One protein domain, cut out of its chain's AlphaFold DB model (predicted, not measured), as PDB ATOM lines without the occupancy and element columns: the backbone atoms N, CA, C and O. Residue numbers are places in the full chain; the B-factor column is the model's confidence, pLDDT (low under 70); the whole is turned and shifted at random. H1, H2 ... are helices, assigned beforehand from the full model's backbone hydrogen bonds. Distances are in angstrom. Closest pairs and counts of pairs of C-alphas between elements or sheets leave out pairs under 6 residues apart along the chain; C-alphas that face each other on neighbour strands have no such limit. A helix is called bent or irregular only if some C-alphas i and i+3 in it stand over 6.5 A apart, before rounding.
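What this domain is: This is residues 2 to 150 and 169 to 209 of the 248 residues of an uncharacterized protein of Helobdella robusta (UniProt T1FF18). Look first for the long helix H4 in the middle: H2 and H3 pack on its residues 57 to 68, while H4, H5 and H6 together make a loosely joined up-and-down bundle of three helices, each running against the one before it, in which H5 and H6 meet H4 at its residues 70 to 74 alone. H7 packs on H6 and H8 crosses H7, making a second part; residues 2 to 13 of H1 stick out as a free arm, and H9 touches no helix. The printed part has 190 residues, with nine named helices, H1 to H9 in order, and no named strand: all helix. It is only just compact, close to loose, with a radius of gyration of the C-alphas of 18.9 A and spans of 53 by 49 by 34 A.

How they stand to each other: Begin at H1, residues 2 to 25, close to but not clearly touching H2, residues 29 to 41: C-alphas Leu 25 and Asn 32 are closest, 6.2 A. H2 touches H3, residues 43 to 49, at Lys 39 and Tyr 46, whose C-alphas are 5.3 A apart. The hub is H4, residues 54 to 76, touching H2 at a steep tilt of 57 degrees, with C-alphas Cys 34 and Ala 65 closest, 5.1 A. H3 and H4 form a helical hairpin, closest at C-alphas Thr 49 and Arg 57, 6.2 A. H5, residues 80 to 101, and H6, residues 108 to 123, form a hairpin at a shallow tilt of 3 degrees, opposite ways, with C-alphas Arg 80 and Ile 122 closest, 6.7 A. H4 touches H5 at C-alphas Ile 73 and Gly 83, 6.0 A, and H6 at Arg 74 and Ile 122, 6.3 A. H7, residues 131 to 140, touches H6 at C-alphas Ala 140 and Ile 114, 6.0 A. H8, residues 169 to 192, touches H7 only just about perpendicular, at 71 degrees; C-alphas Ser 138 and Gly 180 are closest, 4.5 A. H9, residues 201 to 206, is apart from H8. Every O i to N i+4 pair is within hydrogen-bond range in H2, H3, H6, H7 and H9; H1 has 18 of 20, H4 15 of 19, H5 17 of 18, H8 18 of 20.

Where its parts are: Find C-alpha 2 at (34.283, 53.307, 32.657); H1 runs 34.9 A from there. H4 spans 32.4 A and is only just irregular, C-alphas 71 and 74 being 6.7 A apart. H5 spans 30.5 A, H6 22.8 A. H8 starts at (14.550, 41.026, 1.155), spans 33.8 A and is irregular: it has a kink of 41 degrees near residue 186, and C-alphas 186 and 189 are 7.3 A apart. H9 ends at C-alpha 206, (7.885, 69.791, -8.478).

The domain as a whole: The farthest C-alphas, Ala 2 and Gln 81, are 61.7 A apart. Residues 151 to 168 are not printed; C-alphas 150 and 169 are 11.1 A apart. Of the links printed whole, none is long. Mean pLDDT of the printed part is 74.2, but 42 in H1; among the residues under 70 are 2 to 28, 98 to 107 and 144 to 150.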
ATOM      1  N   ALA A   2      34.361  54.639  33.280       39.47
ATOM      2  CA  ALA A   2      34.283  53.307  32.657       39.47
ATOM      3  C   ALA A   2      33.866  53.309  31.162       39.47
ATOM      4  O   ALA A   2      34.340  52.477  30.395       39.47
ATOM      5  N   GLU A   3      33.063  54.283  30.715       35.47
ATOM      6  CA  GLU A   3      32.580  54.386  29.320       35.47
ATOM      7  C   GLU A   3      33.651  54.795  28.296       35.47
ATOM      8  O   GLU A   3      33.612  54.382  27.142       35.47
ATOM      9  N   VAL A   4      34.657  55.572  28.703       36.88
ATOM     10  CA  VAL A   4      35.735  55.994  27.787       36.88
ATOM     11  C   VAL A   4      36.701  54.830  27.508       36.88
ATOM     12  O   VAL A   4      37.292  54.740  26.430       36.88
ATOM     13  N   SER A   5      36.821  53.884  28.447       36.03
ATOM     14  CA  SER A   5      37.698  52.714  28.322       36.03
ATOM     15  C   SER A   5      37.146  51.652  27.360       36.03
ATOM     16  O   SER A   5      37.929  51.007  26.661       36.03
ATOM     17  N   SER A   6      35.821  51.485  27.261       37.09
ATOM     18  CA  SER A   6      35.193  50.517  26.344       37.09
ATOM     19  C   SER A   6      35.333  50.937  24.873       37.09
ATOM     20  O   SER A   6      35.668  50.112  24.020       37.09
ATOM     21  N   VAL A   7      35.206  52.236  24.579       38.66
ATOM     22  CA  VAL A   7      35.409  52.805  23.231       38.66
ATOM     23  C   VAL A   7      36.876  52.686  22.782       38.66
ATOM     24  O   VAL A   7      37.162  52.381  21.618       38.66
ATOM     25  N   LEU A   8      37.829  52.869  23.704       35.38
ATOM     26  CA  LEU A   8      39.262  52.711  23.427       35.38
ATOM     27  C   LEU A   8      39.675  51.239  23.246       35.38
ATOM     28  O   LEU A   8      40.534  50.953  22.403       35.38
ATOM     29  N   LEU A   9      39.046  50.302  23.968       36.97
ATOM     30  CA  LEU A   9      39.224  48.862  23.739       36.97
ATOM     31  C   LEU A   9      38.697  48.443  22.359       36.97
ATOM     32  O   LEU A   9      39.407  47.750  21.627       36.97
ATOM     33  N   GLY A  10      37.514  48.927  21.962       37.91
ATOM     34  CA  GLY A  10      36.926  48.662  20.644       37.91
ATOM     35  C   GLY A  10      37.836  49.101  19.493       37.91
ATOM     36  O   GLY A  10      38.084  48.330  18.569       37.91
ATOM     37  N   ARG A  11      38.450  50.290  19.588       38.00
ATOM     38  CA  ARG A  11      39.416  50.782  18.585       38.00
ATOM     39  C   ARG A  11      40.665  49.909  18.454       38.00
ATOM     40  O   ARG A  11      41.134  49.696  17.337       38.00
ATOM     41  N   LYS A  12      41.212  49.393  19.560       41.31
ATOM     42  CA  LYS A  12      42.406  48.524  19.535       41.31
ATOM     43  C   LYS A  12      42.101  47.140  18.967       41.31
ATOM     44  O   LYS A  12      42.923  46.611  18.218       41.31
ATOM     45  N   VAL A  13      40.933  46.580  19.287       44.66
ATOM     46  CA  VAL A  13      40.471  45.301  18.727       44.66
ATOM     47  C   VAL A  13      40.219  45.451  17.232       44.66
ATOM     48  O   VAL A  13      40.820  44.718  16.456       44.66
ATOM     49  N   ILE A  14      39.463  46.471  16.812       43.53
ATOM     50  CA  ILE A  14      39.213  46.763  15.392       43.53
ATOM     51  C   ILE A  14      40.536  46.970  14.646       43.53
ATOM     52  O   ILE A  14      40.752  46.342  13.617       43.53
ATOM     53  N   TYR A  15      41.471  47.760  15.180       39.41
ATOM     54  CA  TYR A  15      42.778  47.967  14.546       39.41
ATOM     55  C   TYR A  15      43.586  46.667  14.407       39.41
ATOM     56  O   TYR A  15      44.174  46.416  13.356       39.41
ATOM     57  N   LYS A  16      43.615  45.818  15.442       42.25
ATOM     58  CA  LYS A  16      44.355  44.546  15.424       42.25
ATOM     59  C   LYS A  16      43.723  43.543  14.456       42.25
ATOM     60  O   LYS A  16      44.451  42.893  13.707       42.25
ATOM     61  N   THR A  17      42.394  43.479  14.416       41.25
ATOM     62  CA  THR A  17      41.634  42.659  13.465       41.25
ATOM     63  C   THR A  17      41.863  43.151  12.040       41.25
ATOM     64  O   THR A  17      42.298  42.371  11.206       41.25
ATOM     65  N   LEU A  18      41.726  44.454  11.776       41.03
ATOM     66  CA  LEU A  18      42.016  45.060  10.471       41.03
ATOM     67  C   LEU A  18      43.463  44.821  10.020       41.03
ATOM     68  O   LEU A  18      43.700  44.548   8.848       41.03
ATOM     69  N   LYS A  19      44.434  44.876  10.939       43.97
ATOM     70  CA  LYS A  19      45.857  44.645  10.647       43.97
ATOM     71  C   LYS A  19      46.163  43.183  10.306       43.97
ATOM     72  O   LYS A  19      46.963  42.927   9.409       43.97
ATOM     73  N   ASN A  20      45.537  42.236  10.999       45.19
ATOM     74  CA  ASN A  20      45.683  40.804  10.716       45.19
ATOM     75  C   ASN A  20      44.966  40.412   9.420       45.19
ATOM     76  O   ASN A  20      45.527  39.690   8.601       45.19
ATOM     77  N   VAL A  21      43.774  40.965   9.201       48.97
ATOM     78  CA  VAL A  21      43.018  40.853   7.953       48.97
ATOM     79  C   VAL A  21      43.843  41.385   6.784       48.97
ATOM     80  O   VAL A  21      44.042  40.675   5.808       48.97
ATOM     81  N   TRP A  22      44.424  42.579   6.917       47.91
ATOM     82  CA  TRP A  22      45.286  43.170   5.892       47.91
ATOM     83  C   TRP A  22      46.526  42.312   5.590       47.91
ATOM     84  O   TRP A  22      46.881  42.146   4.429       47.91
ATOM     85  N   ARG A  23      47.148  41.699   6.609       48.88
ATOM     86  CA  ARG A  23      48.275  40.768   6.418       48.88
ATOM     87  C   ARG A  23      47.887  39.480   5.690       48.88
ATOM     88  O   ARG A  23      48.639  39.049   4.826       48.88
ATOM     89  N   ASN A  24      46.739  38.888   6.010       48.97
ATOM     90  CA  ASN A  24      46.283  37.656   5.356       48.97
ATOM     91  C   ASN A  24      45.828  37.907   3.912       48.97
ATOM     92  O   ASN A  24      46.118  37.109   3.024       48.97
ATOM     93  N   LEU A  25      45.188  39.051   3.665       49.38
ATOM     94  CA  LEU A  25      44.818  39.518   2.329       49.38
ATOM     95  C   LEU A  25      46.060  39.788   1.459       49.38
ATOM     96  O   LEU A  25      46.062  39.453   0.274       49.38
ATOM     97  N   SER A  26      47.144  40.287   2.074       48.53
ATOM     98  CA  SER A  26      48.417  40.605   1.413       48.53
ATOM     99  C   SER A  26      49.066  39.424   0.677       48.53
ATOM    100  O   SER A  26      49.863  39.673  -0.224       48.53
ATOM    101  N   ASN A  27      48.728  38.172   0.997       53.84
ATOM    102  CA  ASN A  27      49.339  36.990   0.377       53.84
ATOM    103  C   ASN A  27      48.708  36.578  -0.970       53.84
ATOM    104  O   ASN A  27      49.251  35.701  -1.637       53.84
ATOM    105  N   ASN A  28      47.602  37.200  -1.400       61.06
ATOM    106  CA  ASN A  28      46.931  36.896  -2.671       61.06
ATOM    107  C   ASN A  28      46.917  38.137  -3.585       61.06
ATOM    108  O   ASN A  28      46.110  39.049  -3.396       61.06
ATOM    109  N   ASN A  29      47.797  38.179  -4.595       73.94
ATOM    110  CA  ASN A  29      47.978  39.344  -5.483       73.94
ATOM    111  C   ASN A  29      46.662  39.844  -6.115       73.94
ATOM    112  O   ASN A  29      46.433  41.051  -6.186       73.94
ATOM    113  N   ASN A  30      45.759  38.930  -6.487       77.88
ATOM    114  CA  ASN A  30      44.471  39.270  -7.100       77.88
ATOM    115  C   ASN A  30      43.475  39.875  -6.098       77.88
ATOM    116  O   ASN A  30      42.760  40.821  -6.415       77.88
ATOM    117  N   LEU A  31      43.449  39.371  -4.862       83.44
ATOM    118  CA  LEU A  31      42.546  39.883  -3.835       83.44
ATOM    119  C   LEU A  31      43.006  41.252  -3.322       83.44
ATOM    120  O   LEU A  31      42.187  42.147  -3.116       83.44
ATOM    121  N   ASN A  32      44.321  41.454  -3.210       85.88
ATOM    122  CA  ASN A  32      44.911  42.768  -2.951       85.88
ATOM    123  C   ASN A  32      44.546  43.794  -4.019       85.88
ATOM    124  O   ASN A  32      44.280  44.949  -3.681       85.88
ATOM    125  N   TYR A  33      44.517  43.388  -5.292       85.88
ATOM    126  CA  TYR A  33      44.047  44.257  -6.368       85.88
ATOM    127  C   TYR A  33      42.596  44.692  -6.121       85.88
ATOM    128  O   TYR A  33      42.331  45.893  -6.036       85.88
ATOM    129  N   CYS A  34      41.682  43.738  -5.898       89.12
ATOM    130  CA  CYS A  34      40.272  44.022  -5.606       89.12
ATOM    131  C   CYS A  34      40.106  44.958  -4.399       89.12
ATOM    132  O   CYS A  34      39.363  45.937  -4.462       89.12
ATOM    133  N   LEU A  35      40.841  44.710  -3.316       90.50
ATOM    134  CA  LEU A  35      40.825  45.545  -2.114       90.50
ATOM    135  C   LEU A  35      41.273  46.976  -2.378       90.50
ATOM    136  O   LEU A  35      40.608  47.918  -1.948       90.50
ATOM    137  N   ASN A  36      42.409  47.145  -3.054       90.88
ATOM    138  CA  ASN A  36      42.963  48.464  -3.339       90.88
ATOM    139  C   ASN A  36      42.063  49.245  -4.298       90.88
ATOM    140  O   ASN A  36      41.878  50.449  -4.109       90.88
ATOM    141  N   LEU A  37      41.457  48.559  -5.269       88.38
ATOM    142  CA  LEU A  37      40.491  49.149  -6.187       88.38
ATOM    143  C   LEU A  37      39.258  49.669  -5.435       88.38
ATOM    144  O   LEU A  37      38.915  50.846  -5.561       88.38
ATOM    145  N   VAL A  38      38.636  48.834  -4.594       90.50
ATOM    146  CA  VAL A  38      37.461  49.237  -3.798       90.50
ATOM    147  C   VAL A  38      37.838  50.343  -2.813       90.50
ATOM    148  O   VAL A  38      37.138  51.342  -2.724       90.50
ATOM    149  N   LYS A  39      38.991  50.254  -2.140       91.81
ATOM    150  CA  LYS A  39      39.469  51.302  -1.225       91.81
ATOM    151  C   LYS A  39      39.642  52.660  -1.913       91.81
ATOM    152  O   LYS A  39      39.385  53.686  -1.287       91.81
ATOM    153  N   LYS A  40      40.102  52.671  -3.167       88.62
ATOM    154  CA  LYS A  40      40.349  53.897  -3.938       88.62
ATOM    155  C   LYS A  40      39.061  54.507  -4.493       88.62
ATOM    156  O   LYS A  40      38.909  55.724  -4.439       88.62
ATOM    157  N   CYS A  41      38.163  53.685  -5.032       84.75
ATOM    158  CA  CYS A  41      36.993  54.163  -5.780       84.75
ATOM    159  C   CYS A  41      35.692  54.174  -4.958       84.75
ATOM    160  O   CYS A  41      34.775  54.937  -5.270       84.75
ATOM    161  N   ASP A  42      35.600  53.350  -3.911       86.31
ATOM    162  CA  ASP A  42      34.409  53.189  -3.076       86.31
ATOM    163  C   ASP A  42      34.774  52.906  -1.604       86.31
ATOM    164  O   ASP A  42      34.655  51.796  -1.077       86.31
ATOM    165  N   TYR A  43      35.268  53.952  -0.936       88.06
ATOM    166  CA  TYR A  43      35.790  53.872   0.430       88.06
ATOM    167  C   TYR A  43      34.731  53.479   1.477       88.06
ATOM    168  O   TYR A  43      35.035  52.742   2.412       88.06
ATOM    169  N   GLU A  44      33.479  53.910   1.308       85.25
ATOM    170  CA  GLU A  44      32.374  53.555   2.215       85.25
ATOM    171  C   GLU A  44      32.056  52.055   2.138       85.25
ATOM    172  O   GLU A  44      31.939  51.348   3.147       85.25
ATOM    173  N   SER A  45      32.004  51.525   0.914       86.25
ATOM    174  CA  SER A  45      31.873  50.091   0.678       86.25
ATOM    175  C   SER A  45      33.077  49.310   1.191       86.25
ATOM    176  O   SER A  45      32.908  48.219   1.734       86.25
ATOM    177  N   TYR A  46      34.289  49.862   1.074       89.69
ATOM    178  CA  TYR A  46      35.487  49.263   1.657       89.69
ATOM    179  C   TYR A  46      35.348  49.110   3.177       89.69
ATOM    180  O   TYR A  46      35.518  48.007   3.696       89.69
ATOM    181  N   LEU A  47      34.976  50.183   3.882       90.00
ATOM    182  CA  LEU A  47      34.812  50.167   5.336       90.00
ATOM    183  C   LEU A  47      33.720  49.198   5.796       90.00
ATOM    184  O   LEU A  47      33.958  48.408   6.708       90.00
ATOM    185  N   SER A  48      32.551  49.215   5.154       88.19
ATOM    186  CA  SER A  48      31.444  48.318   5.521       88.19
ATOM    187  C   SER A  48      31.774  46.843   5.272       88.19
ATOM    188  O   SER A  48      31.413  45.984   6.072       88.19
ATOM    189  N   THR A  49      32.531  46.533   4.218       88.75
ATOM    190  CA  THR A  49      32.920  45.148   3.884       88.75
ATOM    191  C   THR A  49      33.933  44.572   4.868       88.75
ATOM    192  O   THR A  49      33.936  43.368   5.118       88.75
ATOM    193  N   LEU A  50      34.761  45.415   5.491       89.94
ATOM    194  CA  LEU A  50      35.699  44.980   6.530       89.94
ATOM    195  C   LEU A  50      35.003  44.423   7.780       89.94
ATOM    196  O   LEU A  50      35.640  43.700   8.544       89.94
ATOM    197  N   LEU A  51      33.718  44.735   7.976       89.38
ATOM    198  CA  LEU A  51      32.908  44.224   9.083       89.38
ATOM    199  C   LEU A  51      32.417  42.784   8.849       89.38
ATOM    200  O   LEU A  51      31.926  42.150   9.781       89.38
ATOM    201  N   LEU A  52      32.547  42.253   7.627       85.44
ATOM    202  CA  LEU A  52      32.154  40.883   7.301       85.44
ATOM    203  C   LEU A  52      33.154  39.853   7.847       85.44
ATOM    204  O   LEU A  52      34.357  40.107   7.966       85.44
ATOM    205  N   ARG A  53      32.648  38.646   8.128       84.94
ATOM    206  CA  ARG A  53      33.456  37.494   8.567       84.94
ATOM    207  C   ARG A  53      34.420  37.060   7.459       84.94
ATOM    208  O   ARG A  53      34.093  37.169   6.278       84.94
ATOM    209  N   ASP A  54      35.571  36.502   7.841       73.06
ATOM    210  CA  ASP A  54      36.699  36.226   6.931       73.06
ATOM    211  C   ASP A  54      36.298  35.483   5.646       73.06
ATOM    212  O   ASP A  54      36.673  35.898   4.556       73.06
ATOM    213  N   ARG A  55      35.455  34.447   5.753       72.75
ATOM    214  CA  ARG A  55      35.045  33.614   4.609       72.75
ATOM    215  C   ARG A  55      34.130  34.325   3.599       72.75
ATOM    216  O   ARG A  55      34.108  33.949   2.435       72.75
ATOM    217  N   GLN A  56      33.366  35.327   4.034       78.56
ATOM    218  CA  GLN A  56      32.431  36.086   3.186       78.56
ATOM    219  C   GLN A  56      33.059  37.376   2.656       78.56
ATOM    220  O   GLN A  56      32.698  37.860   1.583       78.56
ATOM    221  N   ARG A  57      34.011  37.932   3.410       86.62
ATOM    222  CA  ARG A  57      34.657  39.206   3.108       86.62
ATOM    223  C   ARG A  57      35.392  39.185   1.770       86.62
ATOM    224  O   ARG A  57      35.271  40.139   1.008       86.62
ATOM    225  N   ASP A  58      36.109  38.108   1.470       85.00
ATOM    226  CA  ASP A  58      36.900  38.010   0.240       85.00
ATOM    227  C   ASP A  58      35.994  38.008  -1.001       85.00
ATOM    228  O   ASP A  58      36.200  38.794  -1.927       85.00
ATOM    229  N   GLY A  59      34.921  37.210  -0.976       80.69
ATOM    230  CA  GLY A  59      33.909  37.194  -2.036       80.69
ATOM    231  C   GLY A  59      33.192  38.539  -2.188       80.69
ATOM    232  O   GLY A  59      33.007  39.021  -3.306       80.69
ATOM    233  N   ALA A  60      32.863  39.197  -1.073       84.31
ATOM    234  CA  ALA A  60      32.258  40.525  -1.091       84.31
ATOM    235  C   ALA A  60      33.187  41.584  -1.712       84.31
ATOM    236  O   ALA A  60      32.721  42.436  -2.470       84.31
ATOM    237  N   PHE A  61      34.501  41.522  -1.459       87.88
ATOM    238  CA  PHE A  61      35.465  42.418  -2.104       87.88
ATOM    239  C   PHE A  61      35.607  42.165  -3.600       87.88
ATOM    240  O   PHE A  61      35.685  43.131  -4.356       87.88
ATOM    241  N   VAL A  62      35.601  40.905  -4.040       85.69
ATOM    242  CA  VAL A  62      35.619  40.569  -5.474       85.69
ATOM    243  C   VAL A  62      34.368  41.109  -6.166       85.69
ATOM    244  O   VAL A  62      34.473  41.781  -7.194       85.69
ATOM    245  N   LEU A  63      33.188  40.896  -5.575       82.94
ATOM    246  CA  LEU A  63      31.927  41.382  -6.133       82.94
ATOM    247  C   LEU A  63      31.888  42.914  -6.201       82.94
ATOM    248  O   LEU A  63      31.512  43.486  -7.224       82.94
ATOM    249  N   ARG A  64      32.334  43.599  -5.145       86.56
ATOM    250  CA  ARG A  64      32.423  45.066  -5.129       86.56
ATOM    251  C   ARG A  64      33.457  45.599  -6.115       86.56
ATOM    252  O   ARG A  64      33.194  46.607  -6.763       86.56
ATOM    253  N   ALA A  65      34.594  44.926  -6.277       88.25
ATOM    254  CA  ALA A  65      35.597  45.296  -7.272       88.25
ATOM    255  C   ALA A  65      35.029  45.202  -8.695       88.25
ATOM    256  O   ALA A  65      35.192  46.142  -9.472       88.25
ATOM    257  N   LEU A  66      34.278  44.139  -9.008       84.69
ATOM    258  CA  LEU A  66      33.561  44.023 -10.280       84.69
ATOM    259  C   LEU A  66      32.582  45.187 -10.481       84.69
ATOM    260  O   LEU A  66      32.554  45.794 -11.549       84.69
ATOM    261  N   GLN A  67      31.796  45.545  -9.462       83.44
ATOM    262  CA  GLN A  67      30.879  46.684  -9.566       83.44
ATOM    263  C   GLN A  67      31.600  48.008  -9.821       83.44
ATOM    264  O   GLN A  67      31.124  48.819 -10.619       83.44
ATOM    265  N   VAL A  68      32.738  48.218  -9.160       87.00
ATOM    266  CA  VAL A  68      33.585  49.396  -9.348       87.00
ATOM    267  C   VAL A  68      34.096  49.463 -10.789       87.00
ATOM    268  O   VAL A  68      33.973  50.520 -11.409       87.00
ATOM    269  N   GLU A  69      34.587  48.361 -11.361       86.19
ATOM    270  CA  GLU A  69      34.993  48.299 -12.775       86.19
ATOM    271  C   GLU A  69      33.817  48.614 -13.710       86.19
ATOM    272  O   GLU A  69      33.902  49.526 -14.532       86.19
ATOM    273  N   LEU A  70      32.676  47.937 -13.532       83.44
ATOM    274  CA  LEU A  70      31.493  48.126 -14.379       83.44
ATOM    275  C   LEU A  70      30.932  49.553 -14.308       83.44
ATOM    276  O   LEU A  70      30.462  50.083 -15.313       83.44
ATOM    277  N   SER A  71      30.981  50.188 -13.134       81.81
ATOM    278  CA  SER A  71      30.508  51.565 -12.949       81.81
ATOM    279  C   SER A  71      31.390  52.602 -13.650       81.81
ATOM    280  O   SER A  71      30.870  53.592 -14.162       81.81
ATOM    281  N   GLN A  72      32.700  52.355 -13.727       81.06
ATOM    282  CA  GLN A  72      33.666  53.273 -14.328       81.06
ATOM    283  C   GLN A  72      33.694  53.209 -15.855       81.06
ATOM    284  O   GLN A  72      34.181  54.149 -16.476       81.06
ATOM    285  N   ILE A  73      33.166  52.148 -16.483       80.69
ATOM    286  CA  ILE A  73      33.200  51.989 -17.951       80.69
ATOM    287  C   ILE A  73      32.639  53.224 -18.663       80.69
ATOM    288  O   ILE A  73      33.237  53.686 -19.631       80.69
ATOM    289  N   ARG A  74      31.531  53.784 -18.164       73.25
ATOM    290  CA  ARG A  74      30.928  54.994 -18.739       73.25
ATOM    291  C   ARG A  74      31.808  56.233 -18.550       73.25
ATOM    292  O   ARG A  74      31.835  57.099 -19.411       73.25
ATOM    293  N   ASP A  75      32.515  56.333 -17.429       72.38
ATOM    294  CA  ASP A  75      33.342  57.503 -17.122       72.38
ATOM    295  C   ASP A  75      34.714  57.473 -17.803       72.38
ATOM    296  O   ASP A  75      35.279  58.535 -18.065       72.38
ATOM    297  N   LEU A  76      35.234  56.281 -18.105       71.00
ATOM    298  CA  LEU A  76      36.538  56.066 -18.739       71.00
ATOM    299  C   LEU A  76      36.501  56.145 -20.267       71.00
ATOM    300  O   LEU A  76      37.557  56.157 -20.898       71.00
ATOM    301  N   VAL A  77      35.314  56.139 -20.872       71.94
ATOM    302  CA  VAL A  77      35.166  55.992 -22.317       71.94
ATOM    303  C   VAL A  77      34.221  57.048 -22.876       71.94
ATOM    304  O   VAL A  77      33.045  57.079 -22.536       71.94
ATOM    305  N   SER A  78      34.732  57.878 -23.788       67.31
ATOM    306  CA  SER A  78      33.936  58.897 -24.486       67.31
ATOM    307  C   SER A  78      33.063  58.318 -25.606       67.31
ATOM    308  O   SER A  78      31.999  58.858 -25.888       67.31
ATOM    309  N   ASP A  79      33.493  57.223 -26.242       78.69
ATOM    310  CA  ASP A  79      32.740  56.557 -27.311       78.69
ATOM    311  C   ASP A  79      31.849  55.428 -26.766       78.69
ATOM    312  O   ASP A  79      32.310  54.433 -26.192       78.69
ATOM    313  N   ARG A  80      30.546  55.542 -27.025       79.38
ATOM    314  CA  ARG A  80      29.538  54.546 -26.653       79.38
ATOM    315  C   ARG A  80      29.850  53.149 -27.208       79.38
ATOM    316  O   ARG A  80      29.540  52.162 -26.538       79.38
ATOM    317  N   GLN A  81      30.463  53.037 -28.388       79.69
ATOM    318  CA  GLN A  81      30.857  51.747 -28.969       79.69
ATOM    319  C   GLN A  81      31.959  51.076 -28.151       79.69
ATOM    320  O   GLN A  81      31.837  49.903 -27.800       79.69
ATOM    321  N   ILE A  82      32.980  51.832 -27.747       77.50
ATOM    322  CA  ILE A  82      34.060  51.314 -26.899       77.50
ATOM    323  C   ILE A  82      33.503  50.900 -25.524       77.50
ATOM    324  O   ILE A  82      33.887  49.860 -24.984       77.50
ATOM    325  N   GLY A  83      32.540  51.654 -24.978       79.81
ATOM    326  CA  GLY A  83      31.845  51.289 -23.740       79.81
ATOM    327  C   GLY A  83      31.102  49.953 -23.860       79.81
ATOM    328  O   GLY A  83      31.190  49.107 -22.966       79.81
ATOM    329  N   ARG A  84      30.440  49.713 -25.002       81.06
ATOM    330  CA  ARG A  84      29.791  48.427 -25.314       81.06
ATOM    331  C   ARG A  84      30.791  47.286 -25.445       81.06
ATOM    332  O   ARG A  84      30.551  46.233 -24.866       81.06
ATOM    333  N   MET A  85      31.909  47.492 -26.142       78.88
ATOM    334  CA  MET A  85      32.952  46.467 -26.280       78.88
ATOM    335  C   MET A  85      33.513  46.055 -24.912       78.88
ATOM    336  O   MET A  85      33.693  44.868 -24.655       78.88
ATOM    337  N   ARG A  86      33.712  47.011 -23.993       78.62
ATOM    338  CA  ARG A  86      34.150  46.716 -22.617       78.62
ATOM    339  C   ARG A  86      33.106  45.957 -21.802       78.62
ATOM    340  O   ARG A  86      33.469  45.047 -21.063       78.62
ATOM    341  N   LEU A  87      31.822  46.298 -21.924       82.50
ATOM    342  CA  LEU A  87      30.761  45.507 -21.289       82.50
ATOM    343  C   LEU A  87      30.668  44.099 -21.883       82.50
ATOM    344  O   LEU A  87      30.448  43.148 -21.136       82.50
ATOM    345  N   GLN A  88      30.859  43.959 -23.196       82.44
ATOM    346  CA  GLN A  88      30.866  42.662 -23.866       82.44
ATOM    347  C   GLN A  88      32.019  41.790 -23.366       82.44
ATOM    348  O   GLN A  88      31.787  40.649 -22.990       82.44
ATOM    349  N   PHE A  89      33.217  42.363 -23.225       85.12
ATOM    350  CA  PHE A  89      34.348  41.681 -22.595       85.12
ATOM    351  C   PHE A  89      33.990  41.119 -21.210       85.12
ATOM    352  O   PHE A  89      34.275  39.958 -20.923       85.12
ATOM    353  N   TRP A  90      33.325  41.905 -20.354       84.69
ATOM    354  CA  TRP A  90      32.917  41.432 -19.026       84.69
ATOM    355  C   TRP A  90      31.830  40.355 -19.075       84.69
ATOM    356  O   TRP A  90      31.880  39.426 -18.269       84.69
ATOM    357  N   LYS A  91      30.881  40.435 -20.018       84.69
ATOM    358  CA  LYS A  91      29.900  39.362 -20.260       84.69
ATOM    359  C   LYS A  91      30.600  38.055 -20.621       84.69
ATOM    360  O   LYS A  91      30.313  37.026 -20.015       84.69
ATOM    361  N   ASP A  92      31.546  38.109 -21.552       81.12
ATOM    362  CA  ASP A  92      32.282  36.932 -22.014       81.12
ATOM    363  C   ASP A  92      33.169  36.360 -20.896       81.12
ATOM    364  O   ASP A  92      33.173  35.152 -20.659       81.12
ATOM    365  N   ALA A  93      33.841  37.222 -20.125       82.44
ATOM    366  CA  ALA A  93      34.628  36.816 -18.962       82.44
ATOM    367  C   ALA A  93      33.767  36.115 -17.899       82.44
ATOM    368  O   ALA A  93      34.139  35.050 -17.406       82.44
ATOM    369  N   ILE A  94      32.598  36.671 -17.569       79.25
ATOM    370  CA  ILE A  94      31.669  36.061 -16.608       79.25
ATOM    371  C   ILE A  94      31.123  34.739 -17.151       79.25
ATOM    372  O   ILE A  94      31.032  33.780 -16.389       79.25
ATOM    373  N   ASN A  95      30.821  34.642 -18.449       80.12
ATOM    374  CA  ASN A  95      30.390  33.391 -19.075       80.12
ATOM    375  C   ASN A  95      31.442  32.285 -18.935       80.12
ATOM    376  O   ASN A  95      31.109  31.200 -18.460       80.12
ATOM    377  N   ASN A  96      32.700  32.594 -19.254       74.06
ATOM    378  CA  ASN A  96      33.813  31.645 -19.177       74.06
ATOM    379  C   ASN A  96      34.072  31.175 -17.740       74.06
ATOM    380  O   ASN A  96      34.328  29.999 -17.492       74.06
ATOM    381  N   ILE A  97      33.989  32.087 -16.769       74.38
ATOM    382  CA  ILE A  97      34.201  31.744 -15.360       74.38
ATOM    383  C   ILE A  97      32.975  31.011 -14.794       74.38
ATOM    384  O   ILE A  97      33.117  30.144 -13.935       74.38
ATOM    385  N   TYR A  98      31.763  31.296 -15.269       65.81
ATOM    386  CA  TYR A  98      30.555  30.636 -14.776       65.81
ATOM    387  C   TYR A  98      30.524  29.137 -15.080       65.81
ATOM    388  O   TYR A  98      30.044  28.362 -14.253       65.81
ATOM    389  N   GLU A  99      31.073  28.704 -16.218       62.66
ATOM    390  CA  GLU A  99      31.248  27.272 -16.497       62.66
ATOM    391  C   GLU A  99      32.088  26.575 -15.410       62.66
ATOM    392  O   GLU A  99      31.830  25.421 -15.069       62.66
ATOM    393  N   LEU A 100      33.016  27.310 -14.784       59.97
ATOM    394  CA  LEU A 100      33.828  26.855 -13.653       59.97
ATOM    395  C   LEU A 100      33.107  27.029 -12.294       59.97
ATOM    396  O   LEU A 100      33.246  26.176 -11.415       59.97
ATOM    397  N   ILE A 101      32.315  28.099 -12.121       54.84
ATOM    398  CA  ILE A 101      31.612  28.473 -10.870       54.84
ATOM    399  C   ILE A 101      30.298  27.711 -10.649       54.84
ATOM    400  O   ILE A 101      29.810  27.683  -9.521       54.84
ATOM    401  N   LYS A 102      29.753  27.004 -11.650       57.00
ATOM    402  CA  LYS A 102      28.540  26.162 -11.517       57.00
ATOM    403  C   LYS A 102      28.598  25.153 -10.347       57.00
ATOM    404  O   LYS A 102      27.575  24.618  -9.949       57.00
ATOM    405  N   ARG A 103      29.791  24.912  -9.787       50.41
ATOM    406  CA  ARG A 103      30.070  24.079  -8.605       50.41
ATOM    407  C   ARG A 103      29.829  24.767  -7.246       50.41
ATOM    408  O   ARG A 103      29.975  24.105  -6.224       50.41
ATOM    409  N   HIS A 104      29.532  26.070  -7.214       51.56
ATOM    410  CA  HIS A 104      29.512  26.897  -5.995       51.56
ATOM    411  C   HIS A 104      28.202  27.685  -5.766       51.56
ATOM    412  O   HIS A 104      28.219  28.653  -5.011       51.56
ATOM    413  N   ASP A 105      27.090  27.306  -6.410       56.78
ATOM    414  CA  ASP A 105      25.736  27.870  -6.194       56.78
ATOM    415  C   ASP A 105      25.602  29.405  -6.293       56.78
ATOM    416  O   ASP A 105      24.668  30.004  -5.761       56.78
ATOM    417  N   LEU A 106      26.500  30.082  -7.019       61.75
ATOM    418  CA  LEU A 106      26.320  31.507  -7.298       61.75
ATOM    419  C   LEU A 106      25.286  31.710  -8.412       61.75
ATOM    420  O   LEU A 106      25.460  31.228  -9.533       61.75
ATOM    421  N   SER A 107      24.238  32.487  -8.127       66.25
ATOM    422  CA  SER A 107      23.197  32.798  -9.107       66.25
ATOM    423  C   SER A 107      23.729  33.697 -10.228       66.25
ATOM    424  O   SER A 107      24.076  34.863 -10.016       66.25
ATOM    425  N   ARG A 108      23.733  33.168 -11.458       73.06
ATOM    426  CA  ARG A 108      24.002  33.913 -12.703       73.06
ATOM    427  C   ARG A 108      23.129  35.159 -12.853       73.06
ATOM    428  O   ARG A 108      23.580  36.154 -13.420       73.06
ATOM    429  N   ALA A 109      21.911  35.111 -12.310       74.19
ATOM    430  CA  ALA A 109      20.926  36.176 -12.434       74.19
ATOM    431  C   ALA A 109      21.450  37.520 -11.909       74.19
ATOM    432  O   ALA A 109      21.186  38.558 -12.511       74.19
ATOM    433  N   LEU A 110      22.261  37.509 -10.844       75.81
ATOM    434  CA  LEU A 110      22.836  38.730 -10.278       75.81
ATOM    435  C   LEU A 110      23.773  39.424 -11.276       75.81
ATOM    436  O   LEU A 110      23.656  40.629 -11.504       75.81
ATOM    437  N   PHE A 111      24.693  38.673 -11.887       78.62
ATOM    438  CA  PHE A 111      25.649  39.233 -12.845       78.62
ATOM    439  C   PHE A 111      24.951  39.749 -14.101       78.62
ATOM    440  O   PHE A 111      25.223  40.870 -14.536       78.62
ATOM    441  N   ASP A 112      24.008  38.973 -14.636       81.00
ATOM    442  CA  ASP A 112      23.238  39.368 -15.812       81.00
ATOM    443  C   ASP A 112      22.421  40.635 -15.542       81.00
ATOM    444  O   ASP A 112      22.403  41.544 -16.377       81.00
ATOM    445  N   ARG A 113      21.808  40.751 -14.358       81.94
ATOM    446  CA  ARG A 113      21.053  41.943 -13.954       81.94
ATOM    447  C   ARG A 113      21.939  43.183 -13.899       81.94
ATOM    448  O   ARG A 113      21.590  44.200 -14.502       81.94
ATOM    449  N   ILE A 114      23.100  43.104 -13.241       80.88
ATOM    450  CA  ILE A 114      24.032  44.241 -13.153       80.88
ATOM    451  C   ILE A 114      24.506  44.643 -14.554       80.88
ATOM    452  O   ILE A 114      24.499  45.830 -14.883       80.88
ATOM    453  N   LEU A 115      24.887  43.681 -15.399       84.06
ATOM    454  CA  LEU A 115      25.365  43.958 -16.757       84.06
ATOM    455  C   LEU A 115      24.278  44.604 -17.621       84.06
ATOM    456  O   LEU A 115      24.553  45.608 -18.278       84.06
ATOM    457  N   ARG A 116      23.042  44.091 -17.580       84.44
ATOM    458  CA  ARG A 116      21.891  44.672 -18.297       84.44
ATOM    459  C   ARG A 116      21.591  46.091 -17.822       84.44
ATOM    460  O   ARG A 116      21.416  46.990 -18.645       84.44
ATOM    461  N   ALA A 117      21.590  46.315 -16.508       81.81
ATOM    462  CA  ALA A 117      21.357  47.637 -15.934       81.81
ATOM    463  C   ALA A 117      22.436  48.645 -16.371       81.81
ATOM    464  O   ALA A 117      22.117  49.775 -16.746       81.81
ATOM    465  N   ARG A 118      23.710  48.233 -16.392       82.25
ATOM    466  CA  ARG A 118      24.827  49.075 -16.853       82.25
ATOM    467  C   ARG A 118      24.799  49.322 -18.357       82.25
ATOM    468  O   ARG A 118      25.073  50.435 -18.794       82.25
ATOM    469  N   GLU A 119      24.416  48.329 -19.149       83.81
ATOM    470  CA  GLU A 119      24.249  48.486 -20.594       83.81
ATOM    471  C   GLU A 119      23.141  49.490 -20.939       83.81
ATOM    472  O   GLU A 119      23.318  50.312 -21.842       83.81
ATOM    473  N   SER A 120      22.031  49.466 -20.195       78.81
ATOM    474  CA  SER A 120      20.956  50.455 -20.323       78.81
ATOM    475  C   SER A 120      21.459  51.874 -20.025       78.81
ATOM    476  O   SER A 120      21.254  52.783 -20.825       78.81
ATOM    477  N   GLN A 121      22.243  52.050 -18.954       75.69
ATOM    478  CA  GLN A 121      22.833  53.347 -18.590       75.69
ATOM    479  C   GLN A 121      23.838  53.895 -19.617       75.69
ATOM    480  O   GLN A 121      23.958  55.106 -19.751       75.69
ATOM    481  N   ILE A 122      24.581  53.040 -20.332       73.12
ATOM    482  CA  ILE A 122      25.477  53.486 -21.419       73.12
ATOM    483  C   ILE A 122      24.673  53.925 -22.653       73.12
ATOM    484  O   ILE A 122      25.139  54.737 -23.456       73.12
ATOM    485  N   ARG A 123      23.467  53.377 -22.842       61.94
ATOM    486  CA  ARG A 123      22.594  53.726 -23.968       61.94
ATOM    487  C   ARG A 123      21.890  55.065 -23.778       61.94
ATOM    488  O   ARG A 123      21.673  55.744 -24.783       61.94
ATOM    489  N   SER A 124      21.532  55.431 -22.550       64.44
ATOM    490  CA  SER A 124      20.765  56.639 -22.261       64.44
ATOM    491  C   SER A 124      21.578  57.674 -21.478       64.44
ATOM    492  O   SER A 124      21.761  57.579 -20.269       64.44
ATOM    493  N   ASP A 125      21.942  58.770 -22.147       69.88
ATOM    494  CA  ASP A 125      22.292  60.039 -21.477       69.88
ATOM    495  C   ASP A 125      21.026  60.789 -21.008       69.88
ATOM    496  O   ASP A 125      21.026  61.995 -20.776       69.88
ATOM    497  N   ILE A 126      19.913  60.060 -20.922       74.81
ATOM    498  CA  ILE A 126      18.583  60.581 -20.655       74.81
ATOM    499  C   ILE A 126      18.426  60.664 -19.132       74.81
ATOM    500  O   ILE A 126      18.711  59.679 -18.440       74.81
ATOM    501  N   PRO A 127      17.988  61.813 -18.589       79.81
ATOM    502  CA  PRO A 127      17.669  61.927 -17.173       79.81
ATOM    503  C   PRO A 127      16.541  60.962 -16.801       79.81
ATOM    504  O   PRO A 127      15.663  60.676 -17.614       79.81
ATOM    505  N   PHE A 128      16.514  60.506 -15.548       86.25
ATOM    506  CA  PHE A 128      15.391  59.703 -15.065       86.25
ATOM    507  C   PHE A 128      14.088  60.502 -15.154       86.25
ATOM    508  O   PHE A 128      14.033  61.674 -14.774       86.25
ATOM    509  N   SER A 129      13.010  59.866 -15.591       87.12
ATOM    510  CA  SER A 129      11.702  60.516 -15.699       87.12
ATOM    511  C   SER A 129      11.124  60.793 -14.311       87.12
ATOM    512  O   SER A 129      10.578  61.864 -14.033       87.12
ATOM    513  N   ASN A 130      11.264  59.820 -13.406       88.31
ATOM    514  CA  ASN A 130      10.711  59.862 -12.058       88.31
ATOM    515  C   ASN A 130      11.562  59.074 -11.046       88.31
ATOM    516  O   ASN A 130      12.514  58.382 -11.397       88.31
ATOM    517  N   ILE A 131      11.208  59.203  -9.763       87.25
ATOM    518  CA  ILE A 131      11.903  58.528  -8.655       87.25
ATOM    519  C   ILE A 131      11.790  57.001  -8.773       87.25
ATOM    520  O   ILE A 131      12.752  56.304  -8.480       87.25
ATOM    521  N   ALA A 132      10.662  56.472  -9.254       87.94
ATOM    522  CA  ALA A 132      10.472  55.027  -9.392       87.94
ATOM    523  C   ALA A 132      11.425  54.406 -10.433       87.94
ATOM    524  O   ALA A 132      11.933  53.304 -10.246       87.94
ATOM    525  N   GLU A 133      11.705  55.108 -11.531       86.56
ATOM    526  CA  GLU A 133      12.726  54.708 -12.504       86.56
ATOM    527  C   GLU A 133      14.122  54.677 -11.872       86.56
ATOM    528  O   GLU A 133      14.843  53.688 -12.012       86.56
ATOM    529  N   LEU A 134      14.460  55.713 -11.101       86.69
ATOM    530  CA  LEU A 134      15.709  55.772 -10.353       86.69
ATOM    531  C   LEU A 134      15.848  54.606  -9.356       86.69
ATOM    532  O   LEU A 134      16.895  53.957  -9.291       86.69
ATOM    533  N   GLU A 135      14.806  54.323  -8.579       87.44
ATOM    534  CA  GLU A 135      14.812  53.235  -7.598       87.44
ATOM    535  C   GLU A 135      15.025  51.873  -8.259       87.44
ATOM    536  O   GLU A 135      15.872  51.107  -7.800       87.44
ATOM    537  N   ARG A 136      14.332  51.598  -9.371       84.94
ATOM    538  CA  ARG A 136      14.491  50.346 -10.129       84.94
ATOM    539  C   ARG A 136      15.929  50.151 -10.602       84.94
ATOM    540  O   ARG A 136      16.511  49.088 -10.403       84.94
ATOM    541  N   VAL A 137      16.540  51.194 -11.161       83.12
ATOM    542  CA  VAL A 137      17.938  51.145 -11.618       83.12
ATOM    543  C   VAL A 137      18.913  50.989 -10.442       83.12
ATOM    544  O   VAL A 137      19.914  50.273 -10.551       83.12
ATOM    545  N   SER A 138      18.616  51.616  -9.304       85.19
ATOM    546  CA  SER A 138      19.420  51.509  -8.078       85.19
ATOM    547  C   SER A 138      19.409  50.086  -7.513       85.19
ATOM    548  O   SER A 138      20.463  49.550  -7.177       85.19
ATOM    549  N   ILE A 139      18.242  49.438  -7.484       82.88
ATOM    550  CA  ILE A 139      18.103  48.030  -7.083       82.88
ATOM    551  C   ILE A 139      18.814  47.113  -8.077       82.88
ATOM    552  O   ILE A 139      19.605  46.266  -7.665       82.88
ATOM    553  N   ALA A 140      18.584  47.297  -9.379       81.25
ATOM    554  CA  ALA A 140      19.133  46.419 -10.412       81.25
ATOM    555  C   ALA A 140      20.672  46.412 -10.433       81.25
ATOM    556  O   ALA A 140      21.295  45.402 -10.766       81.25
ATOM    557  N   THR A 141      21.291  47.530 -10.041       79.88
ATOM    558  CA  THR A 141      22.750  47.664  -9.921       79.88
ATOM    559  C   THR A 141      23.298  47.294  -8.540       79.88
ATOM    560  O   THR A 141      24.519  47.240  -8.383       79.88
ATOM    561  N   SER A 142      22.449  47.006  -7.549       79.25
ATOM    562  CA  SER A 142      22.873  46.594  -6.208       79.25
ATOM    563  C   SER A 142      23.402  45.152  -6.216       79.25
ATOM    564  O   SER A 142      22.786  44.279  -6.836       79.25
ATOM    565  N   PRO A 143      24.524  44.866  -5.524       70.50
ATOM    566  CA  PRO A 143      25.030  43.503  -5.376       70.50
ATOM    567  C   PRO A 143      24.280  42.728  -4.290       70.50
ATOM    568  O   PRO A 143      24.445  41.521  -4.182       70.50
ATOM    569  N   ASN A 144      23.504  43.426  -3.455       69.88
ATOM    570  CA  ASN A 144      22.942  42.850  -2.239       69.88
ATOM    571  C   ASN A 144      21.569  42.212  -2.480       69.88
ATOM    572  O   ASN A 144      21.173  41.359  -1.703       69.88
ATOM    573  N   THR A 145      20.848  42.610  -3.532       66.25
ATOM    574  CA  THR A 145      19.468  42.171  -3.790       66.25
ATOM    575  C   THR A 145      19.459  40.859  -4.572       66.25
ATOM    576  O   THR A 145      19.954  40.798  -5.700       66.25
ATOM    577  N   ALA A 146      18.885  39.800  -4.012       54.94
ATOM    578  CA  ALA A 146      18.619  38.567  -4.743       54.94
ATOM    579  C   ALA A 146      17.217  38.667  -5.368       54.94
ATOM    580  O   ALA A 146      16.247  38.841  -4.652       54.94
ATOM    581  N   ASN A 147      17.124  38.587  -6.698       54.84
ATOM    582  CA  ASN A 147      15.875  38.343  -7.439       54.84
ATOM    583  C   ASN A 147      14.682  39.311  -7.236       54.84
ATOM    584  O   ASN A 147      13.541  38.875  -7.292       54.84
ATOM    585  N   ASP A 148      14.913  40.623  -7.142       51.03
ATOM    586  CA  ASP A 148      13.834  41.625  -7.258       51.03
ATOM    587  C   ASP A 148      13.416  41.880  -8.729       51.03
ATOM    588  O   ASP A 148      13.410  43.022  -9.190       51.03
ATOM    589  N   ASP A 149      13.107  40.823  -9.485       45.81
ATOM    590  CA  ASP A 149      12.244  40.956 -10.674       45.81
ATOM    591  C   ASP A 149      10.757  40.787 -10.286       45.81
ATOM    592  O   ASP A 149       9.899  40.704 -11.164       45.81
ATOM    593  N   ASP A 150      10.436  40.773  -8.984       46.94
ATOM    594  CA  ASP A 150       9.056  40.727  -8.506       46.94
ATOM    595  C   ASP A 150       8.407  42.110  -8.610       46.94
ATOM    596  O   ASP A 150       8.484  42.997  -7.752       46.94
ATOM    597  N   ASN A 169      14.573  40.629   2.563       77.50
ATOM    598  CA  ASN A 169      14.550  41.026   1.155       77.50
ATOM    599  C   ASN A 169      14.084  42.476   0.994       77.50
ATOM    600  O   ASN A 169      14.736  43.275   0.314       77.50
ATOM    601  N   ARG A 170      13.034  42.879   1.718       81.06
ATOM    602  CA  ARG A 170      12.548  44.266   1.704       81.06
ATOM    603  C   ARG A 170      13.594  45.252   2.226       81.06
ATOM    604  O   ARG A 170      13.810  46.306   1.622       81.06
ATOM    605  N   ALA A 171      14.267  44.921   3.328       83.62
ATOM    606  CA  ALA A 171      15.320  45.751   3.911       83.62
ATOM    607  C   ALA A 171      16.515  45.906   2.956       83.62
ATOM    608  O   ALA A 171      17.029  47.013   2.765       83.62
ATOM    609  N   VAL A 172      16.918  44.818   2.303       82.19
ATOM    610  CA  VAL A 172      17.987  44.791   1.301       82.19
ATOM    611  C   VAL A 172      17.613  45.606   0.054       82.19
ATOM    612  O   VAL A 172      18.448  46.361  -0.459       82.19
ATOM    613  N   GLY A 173      16.354  45.545  -0.387       81.94
ATOM    614  CA  GLY A 173      15.819  46.391  -1.455       81.94
ATOM    615  C   GLY A 173      15.889  47.881  -1.106       81.94
ATOM    616  O   GLY A 173      16.417  48.684  -1.883       81.94
ATOM    617  N   HIS A 174      15.447  48.267   0.097       85.88
ATOM    618  CA  HIS A 174      15.566  49.648   0.585       85.88
ATOM    619  C   HIS A 174      17.023  50.111   0.695       85.88
ATOM    620  O   HIS A 174      17.329  51.246   0.317       85.88
ATOM    621  N   LEU A 175      17.931  49.239   1.141       84.69
ATOM    622  CA  LEU A 175      19.364  49.526   1.179       84.69
ATOM    623  C   LEU A 175      19.914  49.800  -0.230       84.69
ATOM    624  O   LEU A 175      20.634  50.781  -0.423       84.69
ATOM    625  N   GLY A 176      19.536  48.986  -1.221       84.25
ATOM    626  CA  GLY A 176      19.914  49.184  -2.625       84.25
ATOM    627  C   GLY A 176      19.419  50.520  -3.188       84.25
ATOM    628  O   GLY A 176      20.200  51.268  -3.783       84.25
ATOM    629  N   LYS A 177      18.151  50.871  -2.932       87.69
ATOM    630  CA  LYS A 177      17.578  52.179  -3.301       87.69
ATOM    631  C   LYS A 177      18.357  53.332  -2.666       87.69
ATOM    632  O   LYS A 177      18.789  54.245  -3.371       87.69
ATOM    633  N   ALA A 178      18.577  53.277  -1.352       88.25
ATOM    634  CA  ALA A 178      19.279  54.322  -0.614       88.25
ATOM    635  C   ALA A 178      20.718  54.504  -1.119       88.25
ATOM    636  O   ALA A 178      21.140  55.631  -1.386       88.25
ATOM    637  N   GLN A 179      21.453  53.407  -1.321       85.50
ATOM    638  CA  GLN A 179      22.823  53.441  -1.831       85.50
ATOM    639  C   GLN A 179      22.896  54.053  -3.238       85.50
ATOM    640  O   GLN A 179      23.789  54.865  -3.509       85.50
ATOM    641  N   GLY A 180      21.956  53.716  -4.127       84.81
ATOM    642  CA  GLY A 180      21.880  54.298  -5.468       84.81
ATOM    643  C   GLY A 180      21.582  55.798  -5.449       84.81
ATOM    644  O   GLY A 180      22.288  56.572  -6.099       84.81
ATOM    645  N   ILE A 181      20.619  56.233  -4.629       87.75
ATOM    646  CA  ILE A 181      20.282  57.656  -4.456       87.75
ATOM    647  C   ILE A 181      21.481  58.434  -3.903       87.75
ATOM    648  O   ILE A 181      21.869  59.449  -4.484       87.75
ATOM    649  N   ILE A 182      22.117  57.948  -2.832       87.12
ATOM    650  CA  ILE A 182      23.317  58.576  -2.250       87.12
ATOM    651  C   ILE A 182      24.430  58.675  -3.299       87.12
ATOM    652  O   ILE A 182      25.094  59.708  -3.407       87.12
ATOM    653  N   THR A 183      24.606  57.629  -4.112       84.62
ATOM    654  CA  THR A 183      25.605  57.597  -5.188       84.62
ATOM    655  C   THR A 183      25.327  58.631  -6.275       84.62
ATOM    656  O   THR A 183      26.265  59.245  -6.780       84.62
ATOM    657  N   LEU A 184      24.065  58.876  -6.623       84.94
ATOM    658  CA  LEU A 184      23.735  59.946  -7.559       84.94
ATOM    659  C   LEU A 184      23.928  61.324  -6.947       84.94
ATOM    660  O   LEU A 184      24.541  62.170  -7.594       84.94
ATOM    661  N   LEU A 185      23.473  61.536  -5.709       86.75
ATOM    662  CA  LEU A 185      23.608  62.817  -5.015       86.75
ATOM    663  C   LEU A 185      25.077  63.237  -4.901       86.75
ATOM    664  O   LEU A 185      25.427  64.360  -5.262       86.75
ATOM    665  N   ARG A 186      25.961  62.322  -4.485       83.06
ATOM    666  CA  ARG A 186      27.409  62.595  -4.408       83.06
ATOM    667  C   ARG A 186      28.043  62.831  -5.783       83.06
ATOM    668  O   ARG A 186      29.041  63.538  -5.875       83.06
ATOM    669  N   ALA A 187      27.483  62.246  -6.844       81.50
ATOM    670  CA  ALA A 187      28.000  62.368  -8.203       81.50
ATOM    671  C   ALA A 187      27.480  63.613  -8.946       81.50
ATOM    672  O   ALA A 187      27.955  63.883 -10.050       81.50
ATOM    673  N   ILE A 188      26.552  64.391  -8.366       83.81
ATOM    674  CA  ILE A 188      25.994  65.604  -8.991       83.81
ATOM    675  C   ILE A 188      27.093  66.553  -9.494       83.81
ATOM    676  O   ILE A 188      27.045  66.884 -10.676       83.81
ATOM    677  N   PRO A 189      28.103  66.961  -8.696       82.62
ATOM    678  CA  PRO A 189      29.098  67.928  -9.165       82.62
ATOM    679  C   PRO A 189      29.917  67.403 -10.350       82.62
ATOM    680  O   PRO A 189      30.188  68.132 -11.300       82.62
ATOM    681  N   HIS A 190      30.276  66.119 -10.307       81.19
ATOM    682  CA  HIS A 190      31.042  65.460 -11.361       81.19
ATOM    683  C   HIS A 190      30.240  65.333 -12.664       81.19
ATOM    684  O   HIS A 190      30.758  65.620 -13.739       81.19
ATOM    685  N   ASN A 191      28.969  64.933 -12.577       81.19
ATOM    686  CA  ASN A 191      28.110  64.781 -13.753       81.19
ATOM    687  C   ASN A 191      27.705  66.144 -14.336       81.19
ATOM    688  O   ASN A 191      27.698  66.304 -15.555       81.19
ATOM    689  N   ALA A 192      27.468  67.147 -13.485       80.88
ATOM    690  CA  ALA A 192      27.173  68.512 -13.908       80.88
ATOM    691  C   ALA A 192      28.329  69.131 -14.712       80.88
ATOM    692  O   ALA A 192      28.077  69.775 -15.725       80.88
ATOM    693  N   ALA A 193      29.587  68.868 -14.337       78.88
ATOM    694  CA  ALA A 193      30.756  69.299 -15.114       78.88
ATOM    695  C   ALA A 193      30.809  68.692 -16.532       78.88
ATOM    696  O   ALA A 193      31.453  69.249 -17.417       78.88
ATOM    697  N   LYS A 194      30.119  67.565 -16.756       77.38
ATOM    698  CA  LYS A 194      29.958  66.910 -18.063       77.38
ATOM    699  C   LYS A 194      28.628  67.266 -18.751       77.38
ATOM    700  O   LYS A 194      28.300  66.655 -19.760       77.38
ATOM    701  N   ASN A 195      27.862  68.225 -18.218       75.56
ATOM    702  CA  ASN A 195      26.504  68.583 -18.657       75.56
ATOM    703  C   ASN A 195      25.490  67.428 -18.588       75.56
ATOM    704  O   ASN A 195      24.526  67.388 -19.351       75.56
ATOM    705  N   ILE A 196      25.687  66.492 -17.658       78.44
ATOM    706  CA  ILE A 196      24.796  65.350 -17.453       78.44
ATOM    707  C   ILE A 196      24.031  65.536 -16.142       78.44
ATOM    708  O   ILE A 196      24.623  65.734 -15.077       78.44
ATOM    709  N   VAL A 197      22.703  65.420 -16.201       81.81
ATOM    710  CA  VAL A 197      21.820  65.526 -15.033       81.81
ATOM    711  C   VAL A 197      21.101  64.201 -14.819       81.81
ATOM    712  O   VAL A 197      20.279  63.791 -15.625       81.81
ATOM    713  N   TYR A 198      21.385  63.545 -13.694       81.19
ATOM    714  CA  TYR A 198      20.701  62.317 -13.271       81.19
ATOM    715  C   TYR A 198      19.651  62.567 -12.180       81.19
ATOM    716  O   TYR A 198      19.188  61.634 -11.533       81.19
ATOM    717  N   ILE A 199      19.275  63.823 -11.932       84.00
ATOM    718  CA  ILE A 199      18.158  64.130 -11.034       84.00
ATOM    719  C   ILE A 199      16.855  63.848 -11.795       84.00
ATOM    720  O   ILE A 199      16.738  64.290 -12.938       84.00
ATOM    721  N   PRO A 200      15.878  63.141 -11.199       88.00
ATOM    722  CA  PRO A 200      14.612  62.876 -11.864       88.00
ATOM    723  C   PRO A 200      13.878  64.146 -12.311       88.00
ATOM    724  O   PRO A 200      13.709  65.083 -11.524       88.00
ATOM    725  N   VAL A 201      13.369  64.154 -13.544       84.94
ATOM    726  CA  VAL A 201      12.640  65.294 -14.129       84.94
ATOM    727  C   VAL A 201      11.427  65.670 -13.282       84.94
ATOM    728  O   VAL A 201      11.210  66.849 -13.006       84.94
ATOM    729  N   SER A 202      10.687  64.686 -12.765       86.38
ATOM    730  CA  SER A 202       9.530  64.953 -11.902       86.38
ATOM    731  C   SER A 202       9.876  65.720 -10.616       86.38
ATOM    732  O   SER A 202       9.063  66.516 -10.147       86.38
ATOM    733  N   LEU A 203      11.078  65.540 -10.056       83.50
ATOM    734  CA  LEU A 203      11.554  66.317  -8.904       83.50
ATOM    735  C   LEU A 203      11.949  67.740  -9.305       83.50
ATOM    736  O   LEU A 203      11.656  68.693  -8.577       83.50
ATOM    737  N   MET A 204      12.570  67.881 -10.477       78.44
ATOM    738  CA  MET A 204      12.948  69.178 -11.036       78.44
ATOM    739  C   MET A 204      11.732  70.038 -11.400       78.44
ATOM    740  O   MET A 204      11.802  71.256 -11.304       78.44
ATOM    741  N   MET A 205      10.612  69.414 -11.775       80.12
ATOM    742  CA  MET A 205       9.350  70.110 -12.049       80.12
ATOM    743  C   MET A 205       8.564  70.447 -10.774       80.12
ATOM    744  O   MET A 205       7.932  71.496 -10.710       80.12
ATOM    745  N   LYS A 206       8.590  69.570  -9.757       77.75
ATOM    746  CA  LYS A 206       7.885  69.791  -8.478       77.75
ATOM    747  C   LYS A 206       8.503  70.904  -7.645       77.75
ATOM    748  O   LYS A 206       7.790  71.647  -6.977       77.75
ATOM    749  N   THR A 207       9.827  70.992  -7.653       69.75
ATOM    750  CA  THR A 207      10.544  72.058  -6.962       69.75
ATOM    751  C   THR A 207      10.721  73.182  -7.970       69.75
ATOM    752  O   THR A 207      11.391  72.946  -8.969       69.75
ATOM    753  N   PRO A 208      10.164  74.390  -7.780       68.00
ATOM    754  CA  PRO A 208      10.444  75.500  -8.677       68.00
ATOM    755  C   PRO A 208      11.923  75.869  -8.531       68.00
ATOM    756  O   PRO A 208      12.297  76.705  -7.709       68.00
ATOM    757  N   ILE A 209      12.774  75.215  -9.325       69.19
ATOM    758  CA  ILE A 209      14.229  75.392  -9.338       69.19
ATOM    759  C   ILE A 209      14.549  76.871  -9.501       69.19
ATOM    760  O   ILE A 209      15.448  77.368  -8.843       69.19
TER     761      ILE A 209